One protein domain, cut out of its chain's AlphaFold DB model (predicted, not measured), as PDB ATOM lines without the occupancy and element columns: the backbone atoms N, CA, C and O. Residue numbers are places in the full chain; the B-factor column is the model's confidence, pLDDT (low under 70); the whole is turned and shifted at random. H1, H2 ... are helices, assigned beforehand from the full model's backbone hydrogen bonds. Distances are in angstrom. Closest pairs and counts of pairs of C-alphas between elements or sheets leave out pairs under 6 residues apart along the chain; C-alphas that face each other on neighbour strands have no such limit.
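AT A GLANCE: This is residues 13 to 105 of the 140 residues of the protein "DnaJ-X domain-containing protein" of Tetradesmus obliquus (UniProt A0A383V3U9). Three helices make a long, open frame: the straight helix H1 forms one long side, and after a short link at residue 46 the backbone folds back through H2, which makes a V with H1. The link of residues 73 to 82 stands away from H1, leaving the middle empty, and H3 then runs back alongside the first part of H1, with residues 99 to 105 sticking out at its end. The printed part has 93 residues with three named helices, in the order H1, H2, H3 along the chain, and no named strand; the class is all helix. The whole is extended, with a radius of gyration of the C-alphas of 21.4 A, and the C-alphas span 70 by 30 by 14 A.

IN THESE COORDINATES: H1, the longest helix, is residues 13 to 46 and measures 49.9 A from first to last C-alpha. It begins at C-alpha 13 at (169.147, 99.015, 98.689) and ends at C-alpha 46 at (125.747, 94.995, 122.894). H2 is residues 53 to 72, 28.8 A long. H3 is residues 83 to 105, 32.7 A long, and ends at C-alpha 105 at (184.219, 96.778, 107.326).

HOW THE PARTS SIT: H1 and H2 form a helical hairpin and touch, with residues 45 to 46 of H1 and 56 to 60 of H2 alone. Their closest C-alphas, those of Leu 46 and Ala 56, are 6.2 A apart. They run opposite ways at a steep tilt of 36 degrees, only just steep. Residues 64 to 82, of which 64 to 72 belong to H2, stand free. H1 and H3 only just touch, with 3 pairs of C-alphas within 8 A, through residues 16 to 23 of H1 and 87 to 95 of H3 alone. Their closest C-alphas are those of Gly 20 and Leu 91, 6.8 A apart. They run opposite ways at a shallow tilt of 27 degrees. Residues 28 to 41 of H1 stand free. H2 and H3 are apart. In H1, H2 and H3 every O i to N i+4 pair of the backbone is within hydrogen-bond range.

THE WHOLE: The two C-alphas farthest apart are those of Pro 54 and Glu 105, at 70.4 A, while the first and last printed C-alphas, those of Glu 13 and Glu 105, are 17.5 A apart. The printed part has no cut. Both links are short but not tight, with 6 residues between H1 and H2 and 10 between H2 and H3. The mean pLDDT of the printed part is 84.3; it is under 70 at residue 13, residues 79 to 80 and residues 98 to 105. The mean pLDDT of H3 is 74, that of H1 is 88 and that of H2 is 92.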
ATOM      1  N   GLU A  13     170.283  98.105  98.895       69.31
ATOM      2  CA  GLU A  13     169.147  99.015  98.689       69.31
ATOM      3  C   GLU A  13     167.797  98.285  98.747       69.31
ATOM      4  O   GLU A  13     166.835  98.795  99.322       69.31
ATOM      5  N   LEU A  14     167.730  97.063  98.209       74.38
ATOM      6  CA  LEU A  14     166.530  96.225  98.259       74.38
ATOM      7  C   LEU A  14     166.220  95.724  99.674       74.38
ATOM      8  O   LEU A  14     165.049  95.633 100.040       74.38
ATOM      9  N   GLU A  15     167.241  95.403 100.467       75.75
ATOM     10  CA  GLU A  15     167.075  94.976 101.857       75.75
ATOM     11  C   GLU A  15     166.542  96.133 102.714       75.75
ATOM     12  O   GLU A  15     165.517  95.974 103.378       75.75
ATOM     13  N   VAL A  16     167.126  97.330 102.602       72.75
ATOM     14  CA  VAL A  16     166.658  98.528 103.323       72.75
ATOM     15  C   VAL A  16     165.243  98.935 102.885       72.75
ATOM     16  O   VAL A  16     164.373  99.174 103.729       72.75
ATOM     17  N   ALA A  17     164.965  98.961 101.577       76.75
ATOM     18  CA  ALA A  17     163.631  99.272 101.061       76.75
ATOM     19  C   ALA A  17     162.587  98.215 101.471       76.75
ATOM     20  O   ALA A  17     161.452  98.552 101.825       76.75
ATOM     21  N   GLY A  18     162.972  96.935 101.476       82.25
ATOM     22  CA  GLY A  18     162.121  95.826 101.902       82.25
ATOM     23  C   GLY A  18     161.764  95.886 103.388       82.25
ATOM     24  O   GLY A  18     160.623  95.604 103.760       82.25
ATOM     25  N   MET A  19     162.698  96.316 104.239       81.19
ATOM     26  CA  MET A  19     162.473  96.469 105.679       81.19
ATOM     27  C   MET A  19     161.461  97.573 106.003       81.19
ATOM     28  O   MET A  19     160.575  97.364 106.835       81.19
ATOM     29  N   GLY A  20     161.540  98.720 105.320       83.00
ATOM     30  CA  GLY A  20     160.561  99.802 105.473       83.00
ATOM     31  C   GLY A  20     159.137  99.356 105.150       83.00
ATOM     32  O   GLY A  20     158.209  99.615 105.919       83.00
ATOM     33  N   LEU A  21     158.976  98.609 104.057       85.06
ATOM     34  CA  LEU A  21     157.687  98.050 103.666       85.06
ATOM     35  C   LEU A  21     157.174  97.017 104.682       85.06
ATOM     36  O   LEU A  21     155.989  97.022 105.021       85.06
ATOM     37  N   ALA A  22     158.054  96.157 105.202       85.88
ATOM     38  CA  ALA A  22     157.691  95.153 106.200       85.88
ATOM     39  C   ALA A  22     157.194  95.787 107.511       85.88
ATOM     40  O   ALA A  22     156.175  95.357 108.055       85.88
ATOM     41  N   LEU A  23     157.861  96.840 107.991       86.25
ATOM     42  CA  LEU A  23     157.450  97.562 109.198       86.25
ATOM     43  C   LEU A  23     156.110  98.282 109.010       86.25
ATOM     44  O   LEU A  23     155.239  98.196 109.877       86.25
ATOM     45  N   GLN A  24     155.894  98.914 107.855       85.75
ATOM     46  CA  GLN A  24     154.599  99.514 107.523       85.75
ATOM     47  C   GLN A  24     153.476  98.472 107.459       85.75
ATOM     48  O   GLN A  24     152.389  98.709 107.987       85.75
ATOM     49  N   ALA A  25     153.736  97.311 106.856       88.38
ATOM     50  CA  ALA A  25     152.772  96.219 106.795       88.38
ATOM     51  C   ALA A  25     152.435  95.679 108.195       88.38
ATOM     52  O   ALA A  25     151.263  95.471 108.508       88.38
ATOM     53  N   MET A  26     153.441  95.510 109.057       89.38
ATOM     54  CA  MET A  26     153.254  95.068 110.440       89.38
ATOM     55  C   MET A  26     152.444  96.081 111.256       89.38
ATOM     56  O   MET A  26     151.524  95.704 111.981       89.38
ATOM     57  N   TRP A  27     152.734  97.376 111.101       89.19
ATOM     58  CA  TRP A  27     151.950  98.441 111.724       89.19
ATOM     59  C   TRP A  27     150.490  98.407 111.267       89.19
ATOM     60  O   TRP A  27     149.579  98.409 112.096       89.19
ATOM     61  N   ALA A  28     150.255  98.323 109.956       88.38
ATOM     62  CA  ALA A  28     148.909  98.244 109.401       88.38
ATOM     63  C   ALA A  28     148.148  97.010 109.913       88.38
ATOM     64  O   ALA A  28     146.968  97.118 110.254       88.38
ATOM     65  N   ALA A  29     148.818  95.860 110.032       91.50
ATOM     66  CA  ALA A  29     148.241  94.654 110.618       91.50
ATOM     67  C   ALA A  29     147.824  94.876 112.082       91.50
ATOM     68  O   ALA A  29     146.678  94.602 112.432       91.50
ATOM     69  N   ASN A  30     148.692  95.477 112.903       93.38
ATOM     70  CA  ASN A  30     148.379  95.788 114.301       93.38
ATOM     71  C   ASN A  30     147.169  96.727 114.427       93.38
ATOM     72  O   ASN A  30     146.291  96.507 115.263       93.38
ATOM     73  N   VAL A  31     147.086  97.755 113.576       92.62
ATOM     74  CA  VAL A  31     145.934  98.671 113.543       92.62
ATOM     75  C   VAL A  31     144.647  97.912 113.214       92.62
ATOM     76  O   VAL A  31     143.639  98.078 113.907       92.62
ATOM     77  N   LEU A  32     144.672  97.057 112.190       95.00
ATOM     78  CA  LEU A  32     143.517  96.251 111.792       95.00
ATOM     79  C   LEU A  32     143.091  95.272 112.893       95.00
ATOM     80  O   LEU A  32     141.893  95.132 113.154       95.00
ATOM     81  N   ASP A  33     144.042  94.631 113.568       96.12
ATOM     82  CA  ASP A  33     143.763  93.682 114.647       96.12
ATOM     83  C   ASP A  33     143.126  94.363 115.860       96.12
ATOM     84  O   ASP A  33     142.137  93.854 116.407       96.12
ATOM     85  N   ILE A  34     143.612  95.548 116.243       94.56
ATOM     86  CA  ILE A  34     143.011  96.351 117.315       94.56
ATOM     87  C   ILE A  34     141.575  96.730 116.938       94.56
ATOM     88  O   ILE A  34     140.645  96.497 117.715       94.56
ATOM     89  N   GLN A  35     141.364  97.254 115.727       94.38
ATOM     90  CA  GLN A  35     140.034  97.649 115.256       94.38
ATOM     91  C   GLN A  35     139.061  96.466 115.226       94.38
ATOM     92  O   GLN A  35     137.929  96.567 115.712       94.38
ATOM     93  N   ARG A  36     139.503  95.320 114.695       97.06
ATOM     94  CA  ARG A  36     138.700  94.097 114.628       97.06
ATOM     95  C   ARG A  36     138.343  93.590 116.018       97.06
ATOM     96  O   ARG A  36     137.195  93.207 116.251       97.06
ATOM     97  N   THR A  37     139.300  93.613 116.939       96.19
ATOM     98  CA  THR A  37     139.095  93.186 118.325       96.19
ATOM     99  C   THR A  37     138.078  94.082 119.024       96.19
ATOM    100  O   THR A  37     137.097  93.568 119.566       96.19
ATOM    101  N   LEU A  38     138.227  95.408 118.936       94.00
ATOM    102  CA  LEU A  38     137.264  96.354 119.508       94.00
ATOM    103  C   LEU A  38     135.865  96.163 118.917       94.00
ATOM    104  O   LEU A  38     134.886  96.086 119.661       94.00
ATOM    105  N   HIS A  39     135.753  95.996 117.597       94.31
ATOM    106  CA  HIS A  39     134.468  95.728 116.953       94.31
ATOM    107  C   HIS A  39     133.817  94.448 117.496       94.31
ATOM    108  O   HIS A  39     132.629  94.442 117.830       94.31
ATOM    109  N   GLN A  40     134.586  93.364 117.609       95.00
ATOM    110  CA  GLN A  40     134.093  92.078 118.094       95.00
ATOM    111  C   GLN A  40     133.634  92.165 119.556       95.00
ATOM    112  O   GLN A  40     132.574  91.630 119.895       95.00
ATOM    113  N   VAL A  41     134.398  92.858 120.406       92.56
ATOM    114  CA  VAL A  41     134.060  93.093 121.816       92.56
ATOM    115  C   VAL A  41     132.767  93.893 121.918       92.56
ATOM    116  O   VAL A  41     131.812  93.402 122.517       92.56
ATOM    117  N   CYS A  42     132.676  95.052 121.261       91.88
ATOM    118  CA  CYS A  42     131.476  95.890 121.261       91.88
ATOM    119  C   CYS A  42     130.249  95.133 120.734       91.88
ATOM    120  O   CYS A  42     129.168  95.202 121.319       91.88
ATOM    121  N   LYS A  43     130.411  94.352 119.659       92.19
ATOM    122  CA  LYS A  43     129.336  93.531 119.095       92.19
ATOM    123  C   LYS A  43     128.844  92.485 120.093       92.19
ATOM    124  O   LYS A  43     127.635  92.352 120.259       92.19
ATOM    125  N   ARG A  44     129.750  91.765 120.761       90.75
ATOM    126  CA  ARG A  44     129.391  90.771 121.786       90.75
ATOM    127  C   ARG A  44     128.706  91.421 122.983       90.75
ATOM    128  O   ARG A  44     127.677  90.930 123.423       90.75
ATOM    129  N   LEU A  45     129.231  92.545 123.464       89.12
ATOM    130  CA  LEU A  45     128.708  93.257 124.630       89.12
ATOM    131  C   LEU A  45     127.282  93.781 124.411       89.12
ATOM    132  O   LEU A  45     126.449  93.675 125.312       89.12
ATOM    133  N   LEU A  46     127.010  94.325 123.220       87.81
ATOM    134  CA  LEU A  46     125.747  94.995 122.894       87.81
ATOM    135  C   LEU A  46     124.699  94.079 122.254       87.81
ATOM    136  O   LEU A  46     123.515  94.412 122.272       87.81
ATOM    137  N   ARG A  47     125.109  92.959 121.647       88.06
ATOM    138  CA  ARG A  47     124.221  92.066 120.879       88.06
ATOM    139  C   ARG A  47     124.240  90.622 121.376       88.06
ATOM    140  O   ARG A  47     123.985  89.712 120.589       88.06
ATOM    141  N   GLU A  48     124.561  90.397 122.648       89.69
ATOM    142  CA  GLU A  48     124.538  89.053 123.228       89.69
ATOM    143  C   GLU A  48     123.114  88.460 123.167       89.69
ATOM    144  O   GLU A  48     122.172  89.064 123.697       89.69
ATOM    145  N   PRO A  49     122.925  87.297 122.517       87.69
ATOM    146  CA  PRO A  49     121.622  86.651 122.457       87.69
ATOM    147  C   PRO A  49     121.200  86.180 123.853       87.69
ATOM    148  O   PRO A  49     121.981  85.578 124.581       87.69
ATOM    149  N   GLY A  50     119.947  86.450 124.222       86.25
ATOM    150  CA  GLY A  50     119.396  86.073 125.529       86.25
ATOM    151  C   GLY A  50     119.616  87.098 126.647       86.25
ATOM    152  O   GLY A  50     119.104  86.897 127.745       86.25
ATOM    153  N   LEU A  51     120.306  88.216 126.387       88.00
ATOM    154  CA  LEU A  51     120.510  89.253 127.397       88.00
ATOM    155  C   LEU A  51     119.251  90.130 127.587       88.00
ATOM    156  O   LEU A  51     118.763  90.732 126.624       88.00
ATOM    157  N   PRO A  52     118.741  90.293 128.823       91.00
ATOM    158  CA  PRO A  52     117.646  91.213 129.105       91.00
ATOM    159  C   PRO A  52     118.009  92.670 128.774       91.00
ATOM    160  O   PRO A  52     119.080  93.162 129.135       91.00
ATOM    161  N   LYS A  53     117.066  93.416 128.179       88.00
ATOM    162  CA  LYS A  53     117.209  94.853 127.856       88.00
ATOM    163  C   LYS A  53     117.807  95.729 128.977       88.00
ATOM    164  O   LYS A  53     118.650  96.563 128.647       88.00
ATOM    165  N   PRO A  54     117.421  95.610 130.267       90.94
ATOM    166  CA  PRO A  54     118.030  96.430 131.318       90.94
ATOM    167  C   PRO A  54     119.527  96.142 131.507       90.94
ATOM    168  O   PRO A  54     120.310  97.075 131.661       90.94
ATOM    169  N   GLN A  55     119.945  94.877 131.411       89.94
ATOM    170  CA  GLN A  55     121.357  94.497 131.511       89.94
ATOM    171  C   GLN A  55     122.151  94.959 130.281       89.94
ATOM    172  O   GLN A  55     123.279  95.427 130.419       89.94
ATOM    173  N   ALA A  56     121.544  94.917 129.090       89.44
ATOM    174  CA  ALA A  56     122.149  95.460 127.871       89.44
ATOM    175  C   ALA A  56     122.419  96.973 127.980       89.44
ATOM    176  O   ALA A  56     123.489  97.441 127.591       89.44
ATOM    177  N   LYS A  57     121.484  97.739 128.563       90.75
ATOM    178  CA  LYS A  57     121.667  99.179 128.819       90.75
ATOM    179  C   LYS A  57     122.796  99.452 129.811       90.75
ATOM    180  O   LYS A  57     123.610 100.332 129.560       90.75
ATOM    181  N   LEU A  58     122.864  98.684 130.902       93.56
ATOM    182  CA  LEU A  58     123.926  98.816 131.905       93.56
ATOM    183  C   LEU A  58     125.310  98.575 131.284       93.56
ATOM    184  O   LEU A  58     126.245  99.336 131.506       93.56
ATOM    185  N   ARG A  59     125.419  97.544 130.444       93.44
ATOM    186  CA  ARG A  59     126.641  97.218 129.707       93.44
ATOM    187  C   ARG A  59     127.056  98.302 128.715       93.44
ATOM    188  O   ARG A  59     128.236  98.632 128.637       93.44
ATOM    189  N   ALA A  60     126.100  98.868 127.982       93.00
ATOM    190  CA  ALA A  60     126.364  99.986 127.082       93.00
ATOM    191  C   ALA A  60     126.857 101.226 127.846       93.00
ATOM    192  O   ALA A  60     127.805 101.869 127.409       93.00
ATOM    193  N   ALA A  61     126.260 101.521 129.006       94.50
ATOM    194  CA  ALA A  61     126.687 102.622 129.867       94.50
ATOM    195  C   ALA A  61     128.108 102.406 130.413       94.50
ATOM    196  O   ALA A  61     128.928 103.315 130.354       94.50
ATOM    197  N   ALA A  62     128.431 101.190 130.864       94.69
ATOM    198  CA  ALA A  62     129.777 100.851 131.320       94.69
ATOM    199  C   ALA A  62     130.826 100.991 130.201       94.69
ATOM    200  O   ALA A  62     131.909 101.522 130.431       94.69
ATOM    201  N   LEU A  63     130.497 100.557 128.979       94.06
ATOM    202  CA  LEU A  63     131.379 100.707 127.819       94.06
ATOM    203  C   LEU A  63     131.591 102.181 127.440       94.06
ATOM    204  O   LEU A  63     132.702 102.560 127.076       94.06
ATOM    205  N   ALA A  64     130.548 103.009 127.537       94.00
ATOM    206  CA  ALA A  64     130.653 104.445 127.301       94.00
ATOM    207  C   ALA A  64     131.576 105.119 128.326       94.00
ATOM    208  O   ALA A  64     132.427 105.920 127.946       94.00
ATOM    209  N   GLU A  65     131.458 104.745 129.599       96.00
ATOM    210  CA  GLU A  65     132.295 105.302 130.661       96.00
ATOM    211  C   GLU A  65     133.760 104.871 130.531       96.00
ATOM    212  O   GLU A  65     134.664 105.691 130.667       96.00
ATOM    213  N   LEU A  66     134.009 103.611 130.160       93.62
ATOM    214  CA  LEU A  66     135.352 103.135 129.825       93.62
ATOM    215  C   LEU A  66     135.961 103.946 128.669       93.62
ATOM    216  O   LEU A  66     137.113 104.366 128.744       93.62
ATOM    217  N   GLY A  67     135.183 104.178 127.606       92.25
ATOM    218  CA  GLY A  67     135.615 104.982 126.463       92.25
ATOM    219  C   GLY A  67     135.940 106.425 126.852       92.25
ATOM    220  O   GLY A  67     136.945 106.964 126.398       92.25
ATOM    221  N   ARG A  68     135.136 107.027 127.738       95.50
ATOM    222  CA  ARG A  68     135.391 108.365 128.288       95.50
ATOM    223  C   ARG A  68     136.722 108.414 129.038       95.50
ATOM    224  O   ARG A  68     137.559 109.250 128.716       95.50
ATOM    225  N   ILE A  69     136.943 107.478 129.964       95.31
ATOM    226  CA  ILE A  69     138.193 107.376 130.736       95.31
ATOM    227  C   ILE A  69     139.400 107.212 129.803       95.31
ATOM    228  O   ILE A  69     140.419 107.867 130.000       95.31
ATOM    229  N   TYR A  70     139.287 106.373 128.769       89.50
ATOM    230  CA  TYR A  70     140.366 106.160 127.801       89.50
ATOM    231  C   TYR A  70     140.743 107.442 127.042       89.50
ATOM    232  O   TYR A  70     141.923 107.718 126.858       89.50
ATOM    233  N   LEU A  71     139.755 108.234 126.614       89.12
ATOM    234  CA  LEU A  71     139.997 109.492 125.899       89.12
ATOM    235  C   LEU A  71     140.553 110.596 126.812       89.12
ATOM    236  O   LEU A  71     141.319 111.442 126.358       89.12
ATOM    237  N   GLU A  72     140.172 110.592 128.089       92.06
ATOM    238  CA  GLU A  72     140.684 111.529 129.095       92.06
ATOM    239  C   GLU A  72     142.110 111.203 129.538       92.06
ATOM    240  O   GLU A  72     142.864 112.111 129.889       92.06
ATOM    241  N   ALA A  73     142.502 109.929 129.476       90.12
ATOM    242  CA  ALA A  73     143.855 109.458 129.742       90.12
ATOM    243  C   ALA A  73     144.817 109.824 128.596       90.12
ATOM    244  O   ALA A  73     145.431 108.961 127.968       90.12
ATOM    245  N   GLN A  74     144.949 111.122 128.308       78.62
ATOM    246  CA  GLN A  74     145.926 111.610 127.349       78.62
ATOM    247  C   GLN A  74     147.339 111.278 127.821       78.62
ATOM    248  O   GLN A  74     147.712 111.476 128.978       78.62
ATOM    249  N   VAL A  75     148.144 110.808 126.877       78.75
ATOM    250  CA  VAL A  75     149.584 110.675 127.065       78.75
ATOM    251  C   VAL A  75     150.161 112.083 127.277       78.75
ATOM    252  O   VAL A  75     149.755 112.993 126.547       78.75
ATOM    253  N   PRO A  76     151.087 112.294 128.237       80.69
ATOM    254  CA  PRO A  76     151.776 113.572 128.387       80.69
ATOM    255  C   PRO A  76     152.333 114.045 127.037       80.69
ATOM    256  O   PRO A  76     152.848 113.217 126.282       80.69
ATOM    257  N   PRO A  77     152.252 115.344 126.704       75.06
ATOM    258  CA  PRO A  77     152.635 115.848 125.382       75.06
ATOM    259  C   PRO A  77     154.091 115.525 125.008       75.06
ATOM    260  O   PRO A  77     154.402 115.349 123.837       75.06
ATOM    261  N   GLU A  78     154.971 115.346 125.994       75.12
ATOM    262  CA  GLU A  78     156.368 114.912 125.815       75.12
ATOM    263  C   GLU A  78     156.503 113.494 125.223       75.12
ATOM    264  O   GLU A  78     157.490 113.167 124.563       75.12
ATOM    265  N   LEU A  79     155.512 112.640 125.481       69.38
ATOM    266  CA  LEU A  79     155.442 111.239 125.068       69.38
ATOM    267  C   LEU A  79     154.509 111.037 123.863       69.38
ATOM    268  O   LEU A  79     154.487 109.947 123.288       69.38
ATOM    269  N   GLN A  80     153.777 112.078 123.445       67.31
ATOM    270  CA  GLN A  80     152.997 112.097 122.207       67.31
ATOM    271  C   GLN A  80     153.930 112.241 121.002       67.31
ATOM    272  O   GLN A  80     153.997 113.276 120.345       67.31
ATOM    273  N   LYS A  81     154.677 111.183 120.705       71.69
ATOM    274  CA  LYS A  81     155.337 111.052 119.411       71.69
ATOM    275  C   LYS A  81     154.413 110.301 118.474       71.69
ATOM    276  O   LYS A  81     153.880 109.251 118.834       71.69
ATOM    277  N   ASP A  82     154.254 110.828 117.269       79.56
ATOM    278  CA  ASP A  82     153.546 110.118 116.219       79.56
ATOM    279  C   ASP A  82     154.279 108.793 115.947       79.56
ATOM    280  O   ASP A  82     155.487 108.761 115.701       79.56
ATOM    281  N   THR A  83     153.568 107.673 116.057       73.88
ATOM    282  CA  THR A  83     154.157 106.336 115.934       73.88
ATOM    283  C   THR A  83     154.702 106.082 114.523       73.88
ATOM    284  O   THR A  83     155.690 105.363 114.373       73.88
ATOM    285  N   GLN A  84     154.139 106.719 113.485       70.38
ATOM    286  CA  GLN A  84     154.734 106.712 112.142       70.38
ATOM    287  C   GLN A  84     156.063 107.457 112.122       70.38
ATOM    288  O   GLN A  84     157.008 107.018 111.470       70.38
ATOM    289  N   GLN A  85     156.149 108.564 112.850       79.81
ATOM    290  CA  GLN A  85     157.368 109.355 112.956       79.81
ATOM    291  C   GLN A  85     158.447 108.591 113.732       79.81
ATOM    292  O   GLN A  85     159.584 108.530 113.278       79.81
ATOM    293  N   GLN A  86     158.080 107.884 114.807       79.19
ATOM    294  CA  GLN A  86     158.981 106.963 115.508       79.19
ATOM    295  C   GLN A  86     159.466 105.822 114.608       79.19
ATOM    296  O   GLN A  86     160.638 105.463 114.646       79.19
ATOM    297  N   MET A  87     158.582 105.252 113.783       78.88
ATOM    298  CA  MET A  87     158.953 104.203 112.833       78.88
ATOM    299  C   MET A  87     159.904 104.732 111.754       78.88
ATOM    300  O   MET A  87     160.851 104.039 111.390       78.88
ATOM    301  N   LYS A  88     159.698 105.970 111.286       81.06
ATOM    302  CA  LYS A  88     160.601 106.651 110.350       81.06
ATOM    303  C   LYS A  88     161.970 106.914 110.981       81.06
ATOM    304  O   LYS A  88     162.975 106.535 110.393       81.06
ATOM    305  N   GLU A  89     162.002 107.462 112.197       84.56
ATOM    306  CA  GLU A  89     163.238 107.690 112.964       84.56
ATOM    307  C   GLU A  89     163.993 106.380 113.238       84.56
ATOM    308  O   GLU A  89     165.221 106.339 113.182       84.56
ATOM    309  N   ALA A  90     163.272 105.297 113.542       81.25
ATOM    310  CA  ALA A  90     163.867 103.981 113.741       81.25
ATOM    311  C   ALA A  90     164.474 103.431 112.444       81.25
ATOM    312  O   ALA A  90     165.553 102.845 112.491       81.25
ATOM    313  N   LEU A  91     163.818 103.648 111.297       82.44
ATOM    314  CA  LEU A  91     164.352 103.257 109.993       82.44
ATOM    315  C   LEU A  91     165.626 104.034 109.647       82.44
ATOM    316  O   LEU A  91     166.603 103.435 109.213       82.44
ATOM    317  N   GLU A  92     165.616 105.348 109.877       83.06
ATOM    318  CA  GLU A  92     166.755 106.241 109.633       83.06
ATOM    319  C   GLU A  92     167.953 105.861 110.513       83.06
ATOM    320  O   GLU A  92     169.051 105.657 110.003       83.06
ATOM    321  N   LYS A  93     167.746 105.641 111.817       83.44
ATOM    322  CA  LYS A  93     168.814 105.179 112.722       83.44
ATOM    323  C   LYS A  93     169.369 103.818 112.342       83.44
ATOM    324  O   LYS A  93     170.561 103.565 112.494       83.44
ATOM    325  N   LEU A  94     168.505 102.914 111.893       78.12
ATOM    326  CA  LEU A  94     168.943 101.596 111.468       78.12
ATOM    327  C   LEU A  94     169.753 101.694 110.170       78.12
ATOM    328  O   LEU A  94     170.784 101.040 110.055       78.12
ATOM    329  N   GLN A  95     169.356 102.575 109.250       76.56
ATOM    330  CA  GLN A  95     170.140 102.899 108.062       76.56
ATOM    331  C   GLN A  95     171.513 103.485 108.433       76.56
ATOM    332  O   GLN A  95     172.519 103.058 107.878       76.56
ATOM    333  N   GLU A  96     171.582 104.402 109.401       78.69
ATOM    334  CA  GLU A  96     172.845 104.976 109.890       78.69
ATOM    335  C   GLU A  96     173.773 103.923 110.514       78.69
ATOM    336  O   GLU A  96     174.965 103.898 110.208       78.69
ATOM    337  N   LEU A  97     173.242 103.028 111.357       77.50
ATOM    338  CA  LEU A  97     174.028 101.965 111.993       77.50
ATOM    339  C   LEU A  97     174.591 100.972 110.970       77.50
ATOM    340  O   LEU A  97     175.759 100.600 111.067       77.50
ATOM    341  N   TYR A  98     173.789 100.581 109.979       68.19
ATOM    342  CA  TYR A  98     174.230  99.666 108.925       68.19
ATOM    343  C   TYR A  98     175.247 100.321 107.982       68.19
ATOM    344  O   TYR A  98     176.258  99.701 107.670       68.19
ATOM    345  N   MET A  99     175.054 101.591 107.607       68.56
ATOM    346  CA  MET A  99     176.031 102.345 106.803       68.56
ATOM    347  C   MET A  99     177.355 102.570 107.553       68.56
ATOM    348  O   MET A  99     178.427 102.566 106.948       68.56
ATOM    349  N   GLY A 100     177.298 102.753 108.877       67.00
ATOM    350  CA  GLY A 100     178.481 102.848 109.732       67.00
ATOM    351  C   GLY A 100     179.237 101.523 109.869       67.00
ATOM    352  O   GLY A 100     180.466 101.530 109.910       67.00
ATOM    353  N   GLN A 101     178.527 100.391 109.892       62.94
ATOM    354  CA  GLN A 101     179.137  99.057 109.895       62.94
ATOM    355  C   GLN A 101     179.805  98.735 108.559       62.94
ATOM    356  O   GLN A 101     180.959  98.322 108.563       62.94
ATOM    357  N   THR A 102     179.150  99.006 107.428       61.19
ATOM    358  CA  THR A 102     179.745  98.759 106.106       61.19
ATOM    359  C   THR A 102     180.981  99.621 105.865       61.19
ATOM    360  O   THR A 102     181.981  99.124 105.369       61.19
ATOM    361  N   ALA A 103     180.968 100.893 106.283       62.97
ATOM    362  CA  ALA A 103     182.135 101.765 106.149       62.97
ATOM    363  C   ALA A 103     183.316 101.321 107.033       62.97
ATOM    364  O   ALA A 103     184.470 101.475 106.637       62.97
ATOM    365  N   ALA A 104     183.040 100.772 108.220       62.72
ATOM    366  CA  ALA A 104     184.068 100.207 109.089       62.72
ATOM    367  C   ALA A 104     184.653  98.911 108.505       62.72
ATOM    368  O   ALA A 104     185.871  98.758 108.484       62.72
ATOM    369  N   GLU A 105     183.804  98.024 107.981       62.56
ATOM    370  CA  GLU A 105     184.219  96.778 107.326       62.56
ATOM    371  C   GLU A 105     185.013  97.039 106.032       62.56
ATOM    372  O   GLU A 105     186.032  96.388 105.797       62.56
TER     373      GLU A 105